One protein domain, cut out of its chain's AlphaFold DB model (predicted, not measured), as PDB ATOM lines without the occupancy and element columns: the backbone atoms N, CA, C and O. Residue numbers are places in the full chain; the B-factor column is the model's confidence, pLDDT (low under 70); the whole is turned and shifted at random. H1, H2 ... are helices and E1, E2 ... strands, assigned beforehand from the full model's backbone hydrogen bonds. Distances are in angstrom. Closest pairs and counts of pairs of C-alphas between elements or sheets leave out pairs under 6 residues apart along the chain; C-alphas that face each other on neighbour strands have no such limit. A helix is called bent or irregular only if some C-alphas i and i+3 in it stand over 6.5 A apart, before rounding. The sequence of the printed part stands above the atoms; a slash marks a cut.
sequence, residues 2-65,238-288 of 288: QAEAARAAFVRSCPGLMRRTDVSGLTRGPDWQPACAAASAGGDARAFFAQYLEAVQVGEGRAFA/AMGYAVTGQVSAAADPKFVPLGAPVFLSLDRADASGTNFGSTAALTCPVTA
ATOM      1  N   GLN A   2     -30.693   4.939 -45.577       80.19
ATOM      2  CA  GLN A   2     -31.861   4.599 -44.734       80.19
ATOM      3  C   GLN A   2     -32.641   3.358 -45.207       80.19
ATOM      4  O   GLN A   2     -32.970   2.516 -44.383       80.19
ATOM      5  N   ALA A   3     -32.871   3.194 -46.517       86.44
ATOM      6  CA  ALA A   3     -33.578   2.021 -47.053       86.44
ATOM      7  C   ALA A   3     -32.846   0.696 -46.766       86.44
ATOM      8  O   ALA A   3     -33.471  -0.282 -46.376       86.44
ATOM      9  N   GLU A   4     -31.515   0.677 -46.879       91.12
ATOM     10  CA  GLU A   4     -30.704  -0.506 -46.556       91.12
ATOM     11  C   GLU A   4     -30.779  -0.860 -45.067       91.12
ATOM     12  O   GLU A   4     -31.023  -2.009 -44.703       91.12
ATOM     13  N   ALA A   5     -30.647   0.143 -44.192       90.31
ATOM     14  CA  ALA A   5     -30.785  -0.049 -42.751       90.31
ATOM     15  C   ALA A   5     -32.202  -0.517 -42.365       90.31
ATOM     16  O   ALA A   5     -32.345  -1.399 -41.514       90.31
ATOM     17  N   ALA A   6     -33.237   0.016 -43.023       90.75
ATOM     18  CA  ALA A   6     -34.620  -0.413 -42.849       90.75
ATOM     19  C   ALA A   6     -34.826  -1.865 -43.300       90.75
ATOM     20  O   ALA A   6     -35.439  -2.640 -42.569       90.75
ATOM     21  N   ARG A   7     -34.260  -2.283 -44.444       92.88
ATOM     22  CA  ARG A   7     -34.324  -3.683 -44.892       92.88
ATOM     23  C   ARG A   7     -33.635  -4.614 -43.900       92.88
ATOM     24  O   ARG A   7     -34.202  -5.637 -43.531       92.88
ATOM     25  N   ALA A   8     -32.456  -4.246 -43.402       92.75
ATOM     26  CA  ALA A   8     -31.763  -5.037 -42.387       92.75
ATOM     27  C   ALA A   8     -32.584  -5.172 -41.086       92.75
ATOM     28  O   ALA A   8     -32.593  -6.235 -40.465       92.75
ATOM     29  N   ALA A   9     -33.295  -4.117 -40.672       91.81
ATOM     30  CA  ALA A   9     -34.210  -4.167 -39.530       91.81
ATOM     31  C   ALA A   9     -35.463  -5.019 -39.808       91.81
ATOM     32  O   ALA A   9     -35.907  -5.764 -38.929       91.81
ATOM     33  N   PHE A  10     -35.993  -4.967 -41.032       93.31
ATOM     34  CA  PHE A  10     -37.113  -5.796 -41.474       93.31
ATOM     35  C   PHE A  10     -36.751  -7.289 -41.455       93.31
ATOM     36  O   PHE A  10     -37.463  -8.078 -40.839       93.31
ATOM     37  N   VAL A  11     -35.584  -7.667 -41.997       93.69
ATOM     38  CA  VAL A  11     -35.070  -9.051 -41.956       93.69
ATOM     39  C   VAL A  11     -34.984  -9.573 -40.519       93.69
ATOM     40  O   VAL A  11     -35.407 -10.695 -40.245       93.69
ATOM     41  N   ARG A  12     -34.508  -8.756 -39.566       92.62
ATOM     42  CA  ARG A  12     -34.483  -9.139 -38.140       92.62
ATOM     43  C   ARG A  12     -35.877  -9.421 -37.574       92.62
ATOM     44  O   ARG A  12     -36.007 -10.273 -36.702       92.62
ATOM     45  N   SER A  13     -36.901  -8.726 -38.061       92.44
ATOM     46  CA  SER A  13     -38.279  -8.810 -37.556       92.44
ATOM     47  C   SER A  13     -39.091  -9.949 -38.191       92.44
ATOM     48  O   SER A  13     -40.085 -10.391 -37.611       92.44
ATOM     49  N   CYS A  14     -38.652 -10.476 -39.339       94.06
ATOM     50  CA  CYS A  14     -39.342 -11.508 -40.118       94.06
ATOM     51  C   CYS A  14     -39.809 -12.747 -39.333       94.06
ATOM     52  O   CYS A  14     -40.977 -13.122 -39.468       94.06
ATOM     53  N   PRO A  15     -38.991 -13.378 -38.465       93.19
ATOM     54  CA  PRO A  15     -39.459 -14.537 -37.701       93.19
ATOM     55  C   PRO A  15     -40.622 -14.196 -36.757       93.19
ATOM     56  O   PRO A  15     -41.475 -15.037 -36.478       93.19
ATOM     57  N   GLY A  16     -40.677 -12.956 -36.261       90.69
ATOM     58  CA  GLY A  16     -41.774 -12.485 -35.426       90.69
ATOM     59  C   GLY A  16     -43.015 -12.130 -36.241       90.69
ATOM     60  O   GLY A  16     -44.110 -12.450 -35.789       90.69
ATOM     61  N   LEU A  17     -42.849 -11.539 -37.429       90.19
ATOM     62  CA  LEU A  17     -43.946 -11.230 -38.354       90.19
ATOM     63  C   LEU A  17     -44.714 -12.491 -38.757       90.19
ATOM     64  O   LEU A  17     -45.937 -12.517 -38.697       90.19
ATOM     65  N   MET A  18     -43.994 -13.566 -39.081       92.31
ATOM     66  CA  MET A  18     -44.616 -14.827 -39.502       92.31
ATOM     67  C   MET A  18     -45.278 -15.596 -38.349       92.31
ATOM     68  O   MET A  18     -46.222 -16.352 -38.571       92.31
ATOM     69  N   ARG A  19     -44.785 -15.440 -37.112       91.56
ATOM     70  CA  ARG A  19     -45.240 -16.228 -35.951       91.56
ATOM     71  C   ARG A  19     -46.342 -15.553 -35.139       91.56
ATOM     72  O   ARG A  19     -47.145 -16.246 -34.516       91.56
ATOM     73  N   ARG A  20     -46.325 -14.224 -35.024       86.25
ATOM     74  CA  ARG A  20     -47.220 -13.492 -34.116       86.25
ATOM     75  C   ARG A  20     -48.553 -13.218 -34.796       86.25
ATOM     76  O   ARG A  20     -48.602 -12.873 -35.968       86.25
ATOM     77  N   THR A  21     -49.630 -13.312 -34.024       87.75
ATOM     78  CA  THR A  21     -50.939 -12.825 -34.460       87.75
ATOM     79  C   THR A  21     -50.903 -11.305 -34.558       87.75
ATOM     80  O   THR A  21     -50.550 -10.626 -33.590       87.75
ATOM     81  N   ASP A  22     -51.277 -10.786 -35.720       87.38
ATOM     82  CA  ASP A  22     -51.505  -9.364 -35.930       87.38
ATOM     83  C   ASP A  22     -52.809  -8.940 -35.240       87.38
ATOM     84  O   ASP A  22     -53.876  -9.493 -35.494       87.38
ATOM     85  N   VAL A  23     -52.709  -7.965 -34.338       87.38
ATOM     86  CA  VAL A  23     -53.851  -7.447 -33.572       87.38
ATOM     87  C   VAL A  23     -54.600  -6.363 -34.353       87.38
ATOM     88  O   VAL A  23     -55.763  -6.105 -34.055       87.38
ATOM     89  N   SER A  24     -53.968  -5.757 -35.364       86.56
ATOM     90  CA  SER A  24     -54.610  -4.766 -36.232       86.56
ATOM     91  C   SER A  24     -55.584  -5.391 -37.233       86.56
ATOM     92  O   SER A  24     -56.491  -4.718 -37.714       86.56
ATOM     93  N   GLY A  25     -55.411  -6.685 -37.525       87.00
ATOM     94  CA  GLY A  25     -56.208  -7.416 -38.510       87.00
ATOM     95  C   GLY A  25     -55.856  -7.101 -39.967       87.00
ATOM     96  O   GLY A  25     -56.570  -7.557 -40.855       87.00
ATOM     97  N   LEU A  26     -54.779  -6.346 -40.221       86.06
ATOM     98  CA  LEU A  26     -54.343  -5.979 -41.572       86.06
ATOM     99  C   LEU A  26     -53.627  -7.127 -42.293       86.06
ATOM    100  O   LEU A  26     -53.682  -7.207 -43.516       86.06
ATOM    101  N   THR A  27     -52.946  -8.000 -41.551       89.06
ATOM    102  CA  THR A  27     -52.116  -9.081 -42.100       89.06
ATOM    103  C   THR A  27     -52.233 -10.366 -41.282       89.06
ATOM    104  O   THR A  27     -52.734 -10.388 -40.158       89.06
ATOM    105  N   ARG A  28     -51.735 -11.474 -41.829       91.44
ATOM    106  CA  ARG A  28     -51.513 -12.744 -41.129       91.44
ATOM    107  C   ARG A  28     -50.070 -13.185 -41.332       91.44
ATOM    108  O   ARG A  28     -49.414 -12.803 -42.293       91.44
ATOM    109  N   GLY A  29     -49.589 -14.053 -40.445       88.75
ATOM    110  CA  GLY A  29     -48.220 -14.574 -40.494       88.75
ATOM    111  C   GLY A  29     -47.757 -15.055 -41.883       88.75
ATOM    112  O   GLY A  29     -46.704 -14.604 -42.337       88.75
ATOM    113  N   PRO A  30     -48.528 -15.910 -42.586       93.31
ATOM    114  CA  PRO A  30     -48.164 -16.391 -43.922       93.31
ATOM    115  C   PRO A  30     -48.041 -15.301 -44.989       93.31
ATOM    116  O   PRO A  30     -47.248 -15.459 -45.915       93.31
ATOM    117  N   ASP A  31     -48.773 -14.193 -44.847       91.81
ATOM    118  CA  ASP A  31     -48.768 -13.105 -45.826       91.81
ATOM    119  C   ASP A  31     -47.347 -12.481 -45.925       91.81
ATOM    120  O   ASP A  31     -46.896 -12.090 -46.997       91.81
ATOM    121  N   TRP A  32     -46.556 -12.521 -44.840       93.81
ATOM    122  CA  TRP A  32     -45.180 -11.998 -44.782       93.81
ATOM    123  C   TRP A  32     -44.106 -12.884 -45.432       93.81
ATOM    124  O   TRP A  32     -42.973 -12.432 -45.625       93.81
ATOM    125  N   GLN A  33     -44.413 -14.143 -45.754       92.81
ATOM    126  CA  GLN A  33     -43.412 -15.118 -46.199       92.81
ATOM    127  C   GLN A  33     -42.672 -14.702 -47.490       92.81
ATOM    128  O   GLN A  33     -41.437 -14.776 -47.493       92.81
ATOM    129  N   PRO A  34     -43.345 -14.218 -48.559       93.25
ATOM    130  CA  PRO A  34     -42.664 -13.803 -49.789       93.25
ATOM    131  C   PRO A  34     -41.710 -12.624 -49.561       93.25
ATOM    132  O   PRO A  34     -40.550 -12.672 -49.975       93.25
ATOM    133  N   ALA A  35     -42.169 -11.597 -48.841       93.19
ATOM    134  CA  ALA A  35     -41.369 -10.417 -48.529       93.19
ATOM    135  C   ALA A  35     -40.151 -10.771 -47.662       93.19
ATOM    136  O   ALA A  35     -39.047 -10.293 -47.912       93.19
ATOM    137  N   CYS A  36     -40.310 -11.653 -46.674       94.31
ATOM    138  CA  CYS A  36     -39.210 -12.073 -45.809       94.31
ATOM    139  C   CYS A  36     -38.149 -12.921 -46.525       94.31
ATOM    140  O   CYS A  36     -36.950 -12.746 -46.278       94.31
ATOM    141  N   ALA A  37     -38.568 -13.798 -47.441       92.81
ATOM    142  CA  ALA A  37     -37.644 -14.554 -48.280       92.81
ATOM    143  C   ALA A  37     -36.839 -13.617 -49.197       92.81
ATOM    144  O   ALA A  37     -35.610 -13.699 -49.245       92.81
ATOM    145  N   ALA A  38     -37.516 -12.673 -49.857       93.06
ATOM    146  CA  ALA A  38     -36.883 -11.722 -50.765       93.06
ATOM    147  C   ALA A  38     -35.961 -10.723 -50.050       93.06
ATOM    148  O   ALA A  38     -34.869 -10.435 -50.536       93.06
ATOM    149  N   ALA A  39     -36.342 -10.243 -48.862       91.81
ATOM    150  CA  ALA A  39     -35.533  -9.304 -48.082       91.81
ATOM    151  C   ALA A  39     -34.137  -9.855 -47.742       91.81
ATOM    152  O   ALA A  39     -33.182  -9.088 -47.620       91.81
ATOM    153  N   SER A  40     -34.027 -11.179 -47.606       87.44
ATOM    154  CA  SER A  40     -32.786 -11.877 -47.258       87.44
ATOM    155  C   SER A  40     -31.872 -12.136 -48.465       87.44
ATOM    156  O   SER A  40     -30.700 -12.452 -48.277       87.44
ATOM    157  N   ALA A  41     -32.374 -11.989 -49.697       83.94
ATOM    158  CA  ALA A  41     -31.653 -12.322 -50.929       83.94
ATOM    159  C   ALA A  41     -30.706 -11.209 -51.438       83.94
ATOM    160  O   ALA A  41     -29.969 -11.423 -52.398       83.94
ATOM    161  N   GLY A  42     -30.694 -10.031 -50.801       77.81
ATOM    162  CA  GLY A  42     -29.884  -8.880 -51.228       77.81
ATOM    163  C   GLY A  42     -30.547  -8.033 -52.326       77.81
ATOM    164  O   GLY A  42     -31.764  -8.043 -52.478       77.81
ATOM    165  N   GLY A  43     -29.768  -7.212 -53.044       87.06
ATOM    166  CA  GLY A  43     -30.266  -6.280 -54.078       87.06
ATOM    167  C   GLY A  43     -30.581  -4.869 -53.561       87.06
ATOM    168  O   GLY A  43     -30.231  -4.548 -52.425       87.06
ATOM    169  N   ASP A  44     -31.237  -4.037 -54.374       92.56
ATOM    170  CA  ASP A  44     -31.609  -2.664 -54.001       92.56
ATOM    171  C   ASP A  44     -32.777  -2.642 -53.000       92.56
ATOM    172  O   ASP A  44     -33.868  -3.150 -53.272       92.56
ATOM    173  N   ALA A  45     -32.564  -2.042 -51.826       91.94
ATOM    174  CA  ALA A  45     -33.579  -2.028 -50.777       91.94
ATOM    175  C   ALA A  45     -34.842  -1.220 -51.126       91.94
ATOM    176  O   ALA A  45     -35.917  -1.548 -50.625       91.94
ATOM    177  N   ARG A  46     -34.756  -0.169 -51.955       91.38
ATOM    178  CA  ARG A  46     -35.949   0.614 -52.333       91.38
ATOM    179  C   ARG A  46     -36.838  -0.191 -53.273       91.38
ATOM    180  O   ARG A  46     -38.044  -0.246 -53.050       91.38
ATOM    181  N   ALA A  47     -36.233  -0.836 -54.267       91.75
ATOM    182  CA  ALA A  47     -36.917  -1.738 -55.182       91.75
ATOM    183  C   ALA A  47     -37.581  -2.893 -54.426       91.75
ATOM    184  O   ALA A  47     -38.742  -3.188 -54.683       91.75
ATOM    185  N   PHE A  48     -36.898  -3.471 -53.429       93.56
ATOM    186  CA  PHE A  48     -37.488  -4.485 -52.553       93.56
ATOM    187  C   PHE A  48     -38.801  -4.005 -51.910       93.56
ATOM    188  O   PHE A  48     -39.829  -4.664 -52.058       93.56
ATOM    189  N   PHE A  49     -38.787  -2.856 -51.225       91.81
ATOM    190  CA  PHE A  49     -39.985  -2.359 -50.545       91.81
ATOM    191  C   PHE A  49     -41.121  -2.035 -51.521       91.81
ATOM    192  O   PHE A  49     -42.270  -2.297 -51.194       91.81
ATOM    193  N   ALA A  50     -40.807  -1.502 -52.705       90.56
ATOM    194  CA  ALA A  50     -41.806  -1.182 -53.723       90.56
ATOM    195  C   ALA A  50     -42.397  -2.423 -54.415       90.56
ATOM    196  O   ALA A  50     -43.527  -2.375 -54.888       90.56
ATOM    197  N   GLN A  51     -41.631  -3.511 -54.514       91.94
ATOM    198  CA  GLN A  51     -42.045  -4.727 -55.213       91.94
ATOM    199  C   GLN A  51     -42.818  -5.695 -54.315       91.94
ATOM    200  O   GLN A  51     -43.733  -6.362 -54.786       91.94
ATOM    201  N   TYR A  52     -42.413  -5.824 -53.052       91.81
ATOM    202  CA  TYR A  52     -42.923  -6.873 -52.163       91.81
ATOM    203  C   TYR A  52     -43.965  -6.384 -51.162       91.81
ATOM    204  O   TYR A  52     -44.518  -7.204 -50.430       91.81
ATOM    205  N   LEU A  53     -44.216  -5.076 -51.095       90.19
ATOM    206  CA  LEU A  53     -45.161  -4.494 -50.155       90.19
ATOM    207  C   LEU A  53     -46.023  -3.411 -50.817       90.19
ATOM    208  O   LEU A  53     -45.548  -2.629 -51.636       90.19
ATOM    209  N   GLU A  54     -47.274  -3.320 -50.384       84.69
ATOM    210  CA  GLU A  54     -48.272  -2.340 -50.796       84.69
ATOM    211  C   GLU A  54     -48.593  -1.394 -49.638       84.69
ATOM    212  O   GLU A  54     -49.000  -1.825 -48.569       84.69
ATOM    213  N   ALA A  55     -48.428  -0.088 -49.829       83.38
ATOM    214  CA  ALA A  55     -48.590   0.891 -48.759       83.38
ATOM    215  C   ALA A  55     -50.075   1.167 -48.428       83.38
ATOM    216  O   ALA A  55     -50.802   1.707 -49.257       83.38
ATOM    217  N   VAL A  56     -50.506   0.898 -47.189       82.44
ATOM    218  CA  VAL A  56     -51.846   1.244 -46.681       82.44
ATOM    219  C   VAL A  56     -51.775   2.461 -45.772       82.44
ATOM    220  O   VAL A  56     -51.000   2.501 -44.815       82.44
ATOM    221  N   GLN A  57     -52.602   3.467 -46.044       82.81
ATOM    222  CA  GLN A  57     -52.719   4.631 -45.171       82.81
ATOM    223  C   GLN A  57     -53.439   4.258 -43.871       82.81
ATOM    224  O   GLN A  57     -54.545   3.720 -43.891       82.81
ATOM    225  N   VAL A  58     -52.840   4.597 -42.731       80.12
ATOM    226  CA  VAL A  58     -53.471   4.398 -41.422       80.12
ATOM    227  C   VAL A  58     -54.344   5.606 -41.080       80.12
ATOM    228  O   VAL A  58     -53.859   6.737 -40.971       80.12
ATOM    229  N   GLY A  59     -55.644   5.367 -40.889       78.69
ATOM    230  CA  GLY A  59     -56.625   6.413 -40.585       78.69
ATOM    231  C   GLY A  59     -56.659   7.514 -41.653       78.69
ATOM    232  O   GLY A  59     -56.569   7.253 -42.851       78.69
ATOM    233  N   GLU A  60     -56.745   8.773 -41.223       79.06
ATOM    234  CA  GLU A  60     -56.728   9.938 -42.124       79.06
ATOM    235  C   GLU A  60     -55.322  10.304 -42.636       79.06
ATOM    236  O   GLU A  60     -55.147  11.347 -43.262       79.06
ATOM    237  N   GLY A  61     -54.293   9.505 -42.325       71.12
ATOM    238  CA  GLY A  61     -52.911   9.841 -42.667       71.12
ATOM    239  C   GLY A  61     -52.342  10.995 -41.834       71.12
ATOM    240  O   GLY A  61     -51.325  11.568 -42.202       71.12
ATOM    241  N   ARG A  62     -52.971  11.352 -40.707       72.69
ATOM    242  CA  ARG A  62     -52.402  12.275 -39.713       72.69
ATOM    243  C   ARG A  62     -52.049  11.506 -38.451       72.69
ATOM    244  O   ARG A  62     -52.931  11.026 -37.746       72.69
ATOM    245  N   ALA A  63     -50.764  11.437 -38.144       70.69
ATOM    246  CA  ALA A  63     -50.248  10.888 -36.900       70.69
ATOM    247  C   ALA A  63     -49.415  11.933 -36.151       70.69
ATOM    248  O   ALA A  63     -48.869  12.859 -36.747       70.69
ATOM    249  N   PHE A  64     -49.327  11.781 -34.832       72.00
ATOM    250  CA  PHE A  64     -48.449  12.584 -33.988       72.00
ATOM    251  C   PHE A  64     -47.155  11.809 -33.751       72.00
ATOM    252  O   PHE A  64     -47.164  10.780 -33.075       72.00
ATOM    253  N   ALA A  65     -46.048  12.284 -34.318       70.19
ATOM    254  CA  ALA A  65     -44.742  11.663 -34.139       70.19
ATOM    255  C   ALA A  65     -43.953  12.327 -33.001       70.19
ATOM    256  O   ALA A  65     -43.834  13.554 -32.935       70.19
ATOM    257  N   ALA A 238     -40.993  -3.828 -28.338       82.81
ATOM    258  CA  ALA A 238     -42.140  -4.647 -27.905       82.81
ATOM    259  C   ALA A 238     -42.257  -6.013 -28.621       82.81
ATOM    260  O   ALA A 238     -42.895  -6.946 -28.128       82.81
ATOM    261  N   MET A 239     -41.626  -6.144 -29.789       83.81
ATOM    262  CA  MET A 239     -41.577  -7.383 -30.562       83.81
ATOM    263  C   MET A 239     -40.533  -8.393 -30.047       83.81
ATOM    264  O   MET A 239     -40.605  -9.563 -30.417       83.81
ATOM    265  N   GLY A 240     -39.607  -7.968 -29.180       85.44
ATOM    266  CA  GLY A 240     -38.502  -8.780 -28.655       85.44
ATOM    267  C   GLY A 240     -37.220  -8.733 -29.495       85.44
ATOM    268  O   GLY A 240     -36.274  -9.454 -29.199       85.44
ATOM    269  N   TYR A 241     -37.169  -7.887 -30.528       87.44
ATOM    270  CA  TYR A 241     -35.990  -7.695 -31.379       87.44
ATOM    271  C   TYR A 241     -35.282  -6.382 -31.059       87.44
ATOM    272  O   TYR A 241     -35.919  -5.408 -30.652       87.44
ATOM    273  N   ALA A 242     -33.966  -6.364 -31.271       86.81
ATOM    274  CA  ALA A 242     -33.131  -5.180 -31.115       86.81
ATOM    275  C   ALA A 242     -33.630  -4.022 -31.992       86.81
ATOM    276  O   ALA A 242     -33.775  -4.174 -33.210       86.81
ATOM    277  N   VAL A 243     -33.848  -2.858 -31.381       86.69
ATOM    278  CA  VAL A 243     -34.182  -1.640 -32.125       86.69
ATOM    279  C   VAL A 243     -32.938  -1.081 -32.804       86.69
ATOM    280  O   VAL A 243     -31.810  -1.247 -32.346       86.69
ATOM    281  N   THR A 244     -33.139  -0.418 -33.933       86.56
ATOM    282  CA  THR A 244     -32.073   0.212 -34.710       86.56
ATOM    283  C   THR A 244     -32.362   1.697 -34.805       86.56
ATOM    284  O   THR A 244     -33.452   2.098 -35.216       86.56
ATOM    285  N   GLY A 245     -31.389   2.516 -34.403       85.50
ATOM    286  CA  GLY A 245     -31.531   3.969 -34.422       85.50
ATOM    287  C   GLY A 245     -31.979   4.471 -35.795       85.50
ATOM    288  O   GLY A 245     -31.533   3.961 -36.820       85.50
ATOM    289  N   GLN A 246     -32.878   5.457 -35.799       84.25
ATOM    290  CA  GLN A 246     -33.418   6.127 -36.993       84.25
ATOM    291  C   GLN A 246     -34.262   5.266 -37.953       84.25
ATOM    292  O   GLN A 246     -34.844   5.824 -38.877       84.25
ATOM    293  N   VAL A 247     -34.364   3.945 -37.757       87.94
ATOM    294  CA  VAL A 247     -35.167   3.050 -38.622       87.94
ATOM    295  C   VAL A 247     -36.126   2.143 -37.846       87.94
ATOM    296  O   VAL A 247     -36.801   1.304 -38.435       87.94
ATOM    297  N   SER A 248     -36.197   2.293 -36.523       88.62
ATOM    298  CA  SER A 248     -37.202   1.655 -35.670       88.62
ATOM    299  C   SER A 248     -38.166   2.695 -35.113       88.62
ATOM    300  O   SER A 248     -37.750   3.783 -34.719       88.62
ATOM    301  N   ALA A 249     -39.446   2.336 -35.056       87.69
ATOM    302  CA  ALA A 249     -40.512   3.162 -34.507       87.69
ATOM    303  C   ALA A 249     -41.391   2.333 -33.562       87.69
ATOM    304  O   ALA A 249     -41.546   1.123 -33.742       87.69
ATOM    305  N   ALA A 250     -41.973   2.994 -32.564       85.44
ATOM    306  CA  ALA A 250     -43.034   2.431 -31.742       85.44
ATOM    307  C   ALA A 250     -44.389   2.913 -32.279       85.44
ATOM    308  O   ALA A 250     -44.554   4.099 -32.559       85.44
ATOM    309  N   ALA A 251     -45.345   1.996 -32.416       87.00
ATOM    310  CA  ALA A 251     -46.695   2.271 -32.899       87.00
ATOM    311  C   ALA A 251     -47.721   1.459 -32.094       87.00
ATOM    312  O   ALA A 251     -47.366   0.472 -31.445       87.00
ATOM    313  N   ASP A 252     -48.989   1.879 -32.126       85.38
ATOM    314  CA  ASP A 252     -50.073   1.139 -31.478       85.38
ATOM    315  C   ASP A 252     -50.378  -0.146 -32.279       85.38
ATOM    316  O   ASP A 252     -50.797  -0.056 -33.441       85.38
ATOM    317  N   PRO A 253     -50.200  -1.343 -31.680       87.12
ATOM    318  CA  PRO A 253     -50.400  -2.617 -32.366       87.12
ATOM    319  C   PRO A 253     -51.849  -2.874 -32.795       87.12
ATOM    320  O   PRO A 253     -52.093  -3.803 -33.560       87.12
ATOM    321  N   LYS A 254     -52.819  -2.082 -32.317       85.94
ATOM    322  CA  LYS A 254     -54.206  -2.130 -32.801       85.94
ATOM    323  C   LYS A 254     -54.371  -1.574 -34.213       85.94
ATOM    324  O   LYS A 254     -55.388  -1.841 -34.838       85.94
ATOM    325  N   PHE A 255     -53.412  -0.785 -34.694       85.50
ATOM    326  CA  PHE A 255     -53.491  -0.124 -35.998       85.50
ATOM    327  C   PHE A 255     -52.303  -0.452 -36.904       85.50
ATOM    328  O   PHE A 255     -52.428  -0.350 -38.117       85.50
ATOM    329  N   VAL A 256     -51.160  -0.839 -36.328       87.81
ATOM    330  CA  VAL A 256     -49.934  -1.158 -37.068       87.81
ATOM    331  C   VAL A 256     -49.437  -2.549 -36.673       87.81
ATOM    332  O   VAL A 256     -49.124  -2.750 -35.495       87.81
ATOM    333  N   PRO A 257     -49.292  -3.502 -37.612       89.75
ATOM    334  CA  PRO A 257     -48.728  -4.808 -37.300       89.75
ATOM    335  C   PRO A 257     -47.300  -4.651 -36.764       89.75
ATOM    336  O   PRO A 257     -46.463  -3.962 -37.353       89.75
ATOM    337  N   LEU A 258     -46.989  -5.289 -35.633       89.56
ATOM    338  CA  LEU A 258     -45.643  -5.217 -35.061       89.56
ATOM    339  C   LEU A 258     -44.618  -5.813 -36.031       89.56
ATOM    340  O   LEU A 258     -44.720  -6.981 -36.390       89.56
ATOM    341  N   GLY A 259     -43.605  -5.019 -36.385       88.56
ATOM    342  CA  GLY A 259     -42.538  -5.403 -37.313       88.56
ATOM    343  C   GLY A 259     -42.804  -5.025 -38.770       88.56
ATOM    344  O   GLY A 259     -41.876  -5.106 -39.573       88.56
ATOM    345  N   ALA A 260     -44.026  -4.592 -39.108       90.00
ATOM    346  CA  ALA A 260     -44.311  -4.063 -40.433       90.00
ATOM    347  C   ALA A 260     -43.458  -2.807 -40.668       90.00
ATOM    348  O   ALA A 260     -43.285  -2.002 -39.743       90.00
ATOM    349  N   PRO A 261     -42.910  -2.610 -41.879       90.50
ATOM    350  CA  PRO A 261     -42.268  -1.351 -42.214       90.50
ATOM    351  C   PRO A 261     -43.260  -0.202 -42.061       90.50
ATOM    352  O   PRO A 261     -44.471  -0.376 -42.145       90.50
ATOM    353  N   VAL A 262     -42.746   0.994 -41.824       87.88
ATOM    354  CA  VAL A 262     -43.580   2.183 -41.715       87.88
ATOM    355  C   VAL A 262     -42.918   3.287 -42.510       87.88
ATOM    356  O   VAL A 262     -41.749   3.603 -42.282       87.88
ATOM    357  N   PHE A 263     -43.669   3.882 -43.429       84.38
ATOM    358  CA  PHE A 263     -43.261   5.122 -44.065       84.38
ATOM    359  C   PHE A 263     -43.832   6.292 -43.266       84.38
ATOM    360  O   PHE A 263     -45.046   6.372 -43.073       84.38
ATOM    361  N   LEU A 264     -42.944   7.167 -42.786       78.56
ATOM    362  CA  LEU A 264     -43.283   8.399 -42.079       78.56
ATOM    363  C   LEU A 264     -42.796   9.587 -42.904       78.56
ATOM    364  O   LEU A 264     -41.592   9.763 -43.092       78.56
ATOM    365  N   SER A 265     -43.728  10.417 -43.365       76.50
ATOM    366  CA  SER A 265     -43.410  11.745 -43.897       76.50
ATOM    367  C   SER A 265     -43.657  12.772 -42.802       76.50
ATOM    368  O   SER A 265     -44.779  12.843 -42.316       76.50
ATOM    369  N   LEU A 266     -42.623  13.499 -42.371       67.75
ATOM    370  CA  LEU A 266     -42.702  14.478 -41.284       67.75
ATOM    371  C   LEU A 266     -42.565  15.896 -41.842       67.75
ATOM    372  O   LEU A 266     -41.608  16.179 -42.560       67.75
ATOM    373  N   ASP A 267     -43.443  16.807 -41.419       58.75
ATOM    374  CA  ASP A 267     -43.400  18.226 -41.822       58.75
ATOM    375  C   ASP A 267     -42.164  18.976 -41.283       58.75
ATOM    376  O   ASP A 267     -41.827  20.074 -41.727       58.75
ATOM    377  N   ARG A 268     -41.465  18.384 -40.307       53.78
ATOM    378  CA  ARG A 268     -40.165  18.841 -39.799       53.78
ATOM    379  C   ARG A 268     -39.219  17.655 -39.668       53.78
ATOM    380  O   ARG A 268     -39.606  16.619 -39.132       53.78
ATOM    381  N   ALA A 269     -37.968  17.849 -40.093       47.53
ATOM    382  CA  ALA A 269     -36.896  16.852 -40.011       47.53
ATOM    383  C   ALA A 269     -36.577  16.417 -38.564       47.53
ATOM    384  O   ALA A 269     -36.062  15.323 -38.334       47.53
ATOM    385  N   ASP A 270     -36.941  17.251 -37.589       46.12
ATOM    386  CA  ASP A 270     -36.593  17.076 -36.188       46.12
ATOM    387  C   ASP A 270     -37.741  16.444 -35.396       46.12
ATOM    388  O   ASP A 270     -38.402  17.095 -34.588       46.12
ATOM    389  N   ALA A 271     -37.915  15.131 -35.552       44.91
ATOM    390  CA  ALA A 271     -38.404  14.287 -34.457       44.91
ATOM    391  C   ALA A 271     -37.247  13.934 -33.494       44.91
ATOM    392  O   ALA A 271     -37.170  12.832 -32.957       44.91
ATOM    393  N   SER A 272     -36.297  14.854 -33.305       39.22
ATOM    394  CA  SER A 272     -35.304  14.778 -32.239       39.22
ATOM    395  C   SER A 272     -36.019  15.021 -30.906       39.22
ATOM    396  O   SER A 272     -36.984  15.786 -30.855       39.22
ATOM    397  N   GLY A 273     -35.574  14.376 -29.820       38.59
ATOM    398  CA  GLY A 273     -36.192  14.400 -28.475       38.59
ATOM    399  C   GLY A 273     -36.349  15.783 -27.804       38.59
ATOM    400  O   GLY A 273     -36.602  15.874 -26.606       38.59
ATOM    401  N   THR A 274     -36.179  16.854 -28.569       34.81
ATOM    402  CA  THR A 274     -36.320  18.271 -28.245       34.81
ATOM    403  C   THR A 274     -37.698  18.851 -28.560       34.81
ATOM    404  O   THR A 274     -38.095  19.795 -27.879       34.81
ATOM    405  N   ASN A 275     -38.442  18.308 -29.535       32.78
ATOM    406  CA  ASN A 275     -39.727  18.866 -29.970       32.78
ATOM    407  C   ASN A 275     -40.872  17.851 -29.853       32.78
ATOM    408  O   ASN A 275     -40.817  16.744 -30.385       32.78
ATOM    409  N   PHE A 276     -41.940  18.254 -29.163       34.06
ATOM    410  CA  PHE A 276     -43.190  17.505 -29.105       34.06
ATOM    411  C   PHE A 276     -44.005  17.777 -30.374       34.06
ATOM    412  O   PHE A 276     -44.669  18.808 -30.465       34.06
ATOM    413  N   GLY A 277     -43.979  16.829 -31.311       36.00
ATOM    414  CA  GLY A 277     -44.973  16.721 -32.375       36.00
ATOM    415  C   GLY A 277     -44.540  17.215 -33.748       36.00
ATOM    416  O   GLY A 277     -44.386  18.415 -33.964       36.00
ATOM    417  N   SER A 278     -44.472  16.277 -34.689       35.41
ATOM    418  CA  SER A 278     -44.682  16.533 -36.117       35.41
ATOM    419  C   SER A 278     -45.928  15.781 -36.570       35.41
ATOM    420  O   SER A 278     -46.177  14.665 -36.102       35.41
ATOM    421  N   THR A 279     -46.694  16.377 -37.481       34.47
ATOM    422  CA  THR A 279     -47.717  15.652 -38.236       34.47
ATOM    423  C   THR A 279     -47.007  14.665 -39.156       34.47
ATOM    424  O   THR A 279     -46.026  15.022 -39.810       34.47
ATOM    425  N   ALA A 280     -47.450  13.409 -39.134       35.06
ATOM    426  CA  ALA A 280     -46.864  12.339 -39.921       35.06
ATOM    427  C   ALA A 280     -47.910  11.629 -40.778       35.06
ATOM    428  O   ALA A 280     -48.930  11.191 -40.247       35.06
ATOM    429  N   ALA A 281     -47.630  11.453 -42.070       37.84
ATOM    430  CA  ALA A 281     -48.348  10.478 -42.887       37.84
ATOM    431  C   ALA A 281     -47.848   9.080 -42.532       37.84
ATOM    432  O   ALA A 281     -46.684   8.766 -42.777       37.84
ATOM    433  N   LEU A 282     -48.710   8.276 -41.905       38.91
ATOM    434  CA  LEU A 282     -48.419   6.902 -41.515       38.91
ATOM    435  C   LEU A 282     -48.933   5.965 -42.604       38.91
ATOM    436  O   LEU A 282     -50.142   5.798 -42.766       38.91
ATOM    437  N   THR A 283     -48.001   5.362 -43.339       43.94
ATOM    438  CA  THR A 283     -48.328   4.327 -44.324       43.94
ATOM    439  C   THR A 283     -47.700   3.021 -43.863       43.94
ATOM    440  O   THR A 283     -46.479   2.929 -43.722       43.94
ATOM    441  N   CYS A 284     -48.540   2.036 -43.569       36.34
ATOM    442  CA  CYS A 284     -48.139   0.694 -43.181       36.34
ATOM    443  C   CYS A 284     -48.307  -0.209 -44.389       36.34
ATOM    444  O   CYS A 284     -49.426  -0.341 -44.879       36.34
ATOM    445  N   PRO A 285     -47.234  -0.815 -44.903       43.03
ATOM    446  CA  PRO A 285     -47.389  -1.706 -46.014       43.03
ATOM    447  C   PRO A 285     -48.068  -3.004 -45.579       43.03
ATOM    448  O   PRO A 285     -47.645  -3.621 -44.599       43.03
ATOM    449  N   VAL A 286     -49.095  -3.414 -46.312       35.12
ATOM    450  CA  VAL A 286     -49.535  -4.809 -46.374       35.12
ATOM    451  C   VAL A 286     -48.706  -5.519 -47.439       35.12
ATOM    452  O   VAL A 286     -48.099  -4.889 -48.300       35.12
ATOM    453  N   THR A 287     -48.580  -6.831 -47.350       34.34
ATOM    454  CA  THR A 287     -47.925  -7.614 -48.405       34.34
ATOM    455  C   THR A 287     -48.807  -7.612 -49.649       34.34
ATOM    456  O   THR A 287     -50.018  -7.782 -49.513       34.34
ATOM    457  N   ALA A 288     -48.195  -7.409 -50.817       42.44
ATOM    458  CA  ALA A 288     -48.878  -7.503 -52.108       42.44
ATOM    459  C   ALA A 288     -49.329  -8.941 -52.422       42.44
ATOM    460  O   ALA A 288     -48.638  -9.886 -51.968       42.44
TER     461      ALA A 288
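AT A GLANCE: This is residues 2 to 65 and 238 to 288 of the 288 residues of the protein "MltA domain-containing protein" of Sphingomonas sp. (UniProt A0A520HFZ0). A narrow, strongly twisted sheet is strung along one long strand, E4, with the short strands E1 and E2 beside it on one side and E3 on the other; three helices, packed with their centres in a triangle, gather at the end of the sheet where E4 ends. H2 and H3 graze that end, while the loop between E3 and E4 lies at the far end, and residues 238 to 262, a long stretch with no named element, run from one side of the domain in to E3, their C-alphas lying 1 to 15 A from the mean of all C-alphas. The printed part has 115 residues, with three named helices followed by four named strands, in a branched, antiparallel sheet; the class is mixed, helices and strands. The whole is compact, with a radius of gyration of the C-alphas of 13.8 A and spans of 38 by 29 by 26 A.

HOW THE PARTS SIT: E4, residues 278 to 287, has three antiparallel neighbours in staggered pairing. E1, residues 53 to 57, pairs with its residues 283 to 287, with N 54 and O 286 2.7 A apart, within hydrogen-bond range. E2, residues 63 to 65, pairs with 278 to 280, with N 63 and O 280 at 2.8 A. E3, residues 263 to 266, forms a hairpin with E4 and pairs with 280 to 283, with N 263 and O 283 at 3.0 A. H2, residues 29 to 39, only grazes the sheet with residues 30 to 35; the closest C-alphas to E4 are those of Asp 31 and Thr 287, 6.1 A. H3, residues 45 to 52, only grazes it with residues 49 to 52. H2 and H3, a helical hairpin, touch at Ala 35 and Tyr 52, whose C-alphas are the closest at 5.3 A, opposite ways at 37 degrees, only just a steep tilt. H1, residues 2 to 19, is not on the sheet; it forms a helical hairpin with H2, touching closest at the C-alphas of Met 18 and Gly 29, 3.7 A, at a shallow tilt of 34.6 degrees, only just short of steep. With residues 3 to 7 alone H1 touches H3, the closest C-alphas being Glu 4 and Ala 45, 5.3 A. Every O i to N i+4 pair is within hydrogen-bond range in H3, against 12 of 14 in H1 and 4 of 7 in H2.

IN THESE COORDINATES: E4 measures 27.3 A, from C-alpha 278 at (-44.682, 16.533, -36.117) to C-alpha 287 at (-47.925, -7.614, -48.405). E1 measures 12.9 A, E3 9.8 A and E2 6.2 A. H1 begins at C-alpha 2, (-31.861, 4.599, -44.734), and measures 26.3 A, with a kink of 47 degrees near residue 13; it is irregular, C-alphas 12 and 15 being 7.4 A apart. H2, 15.7 A, is irregular too, with C-alphas 31 and 34 7.3 A apart; H3 measures 10.6 A.

THE WHOLE: The two C-alphas farthest apart, those of Pro 30 and Thr 274, are 39.8 A from each other. Residues 66 to 237 are not printed, and C-alphas 65 and 238 stand 17.7 A apart across the cut. The link from E3 to E4, 11 residues, is long. Mean pLDDT of the printed part is 78.2, and residues 266 to 288 are under 70.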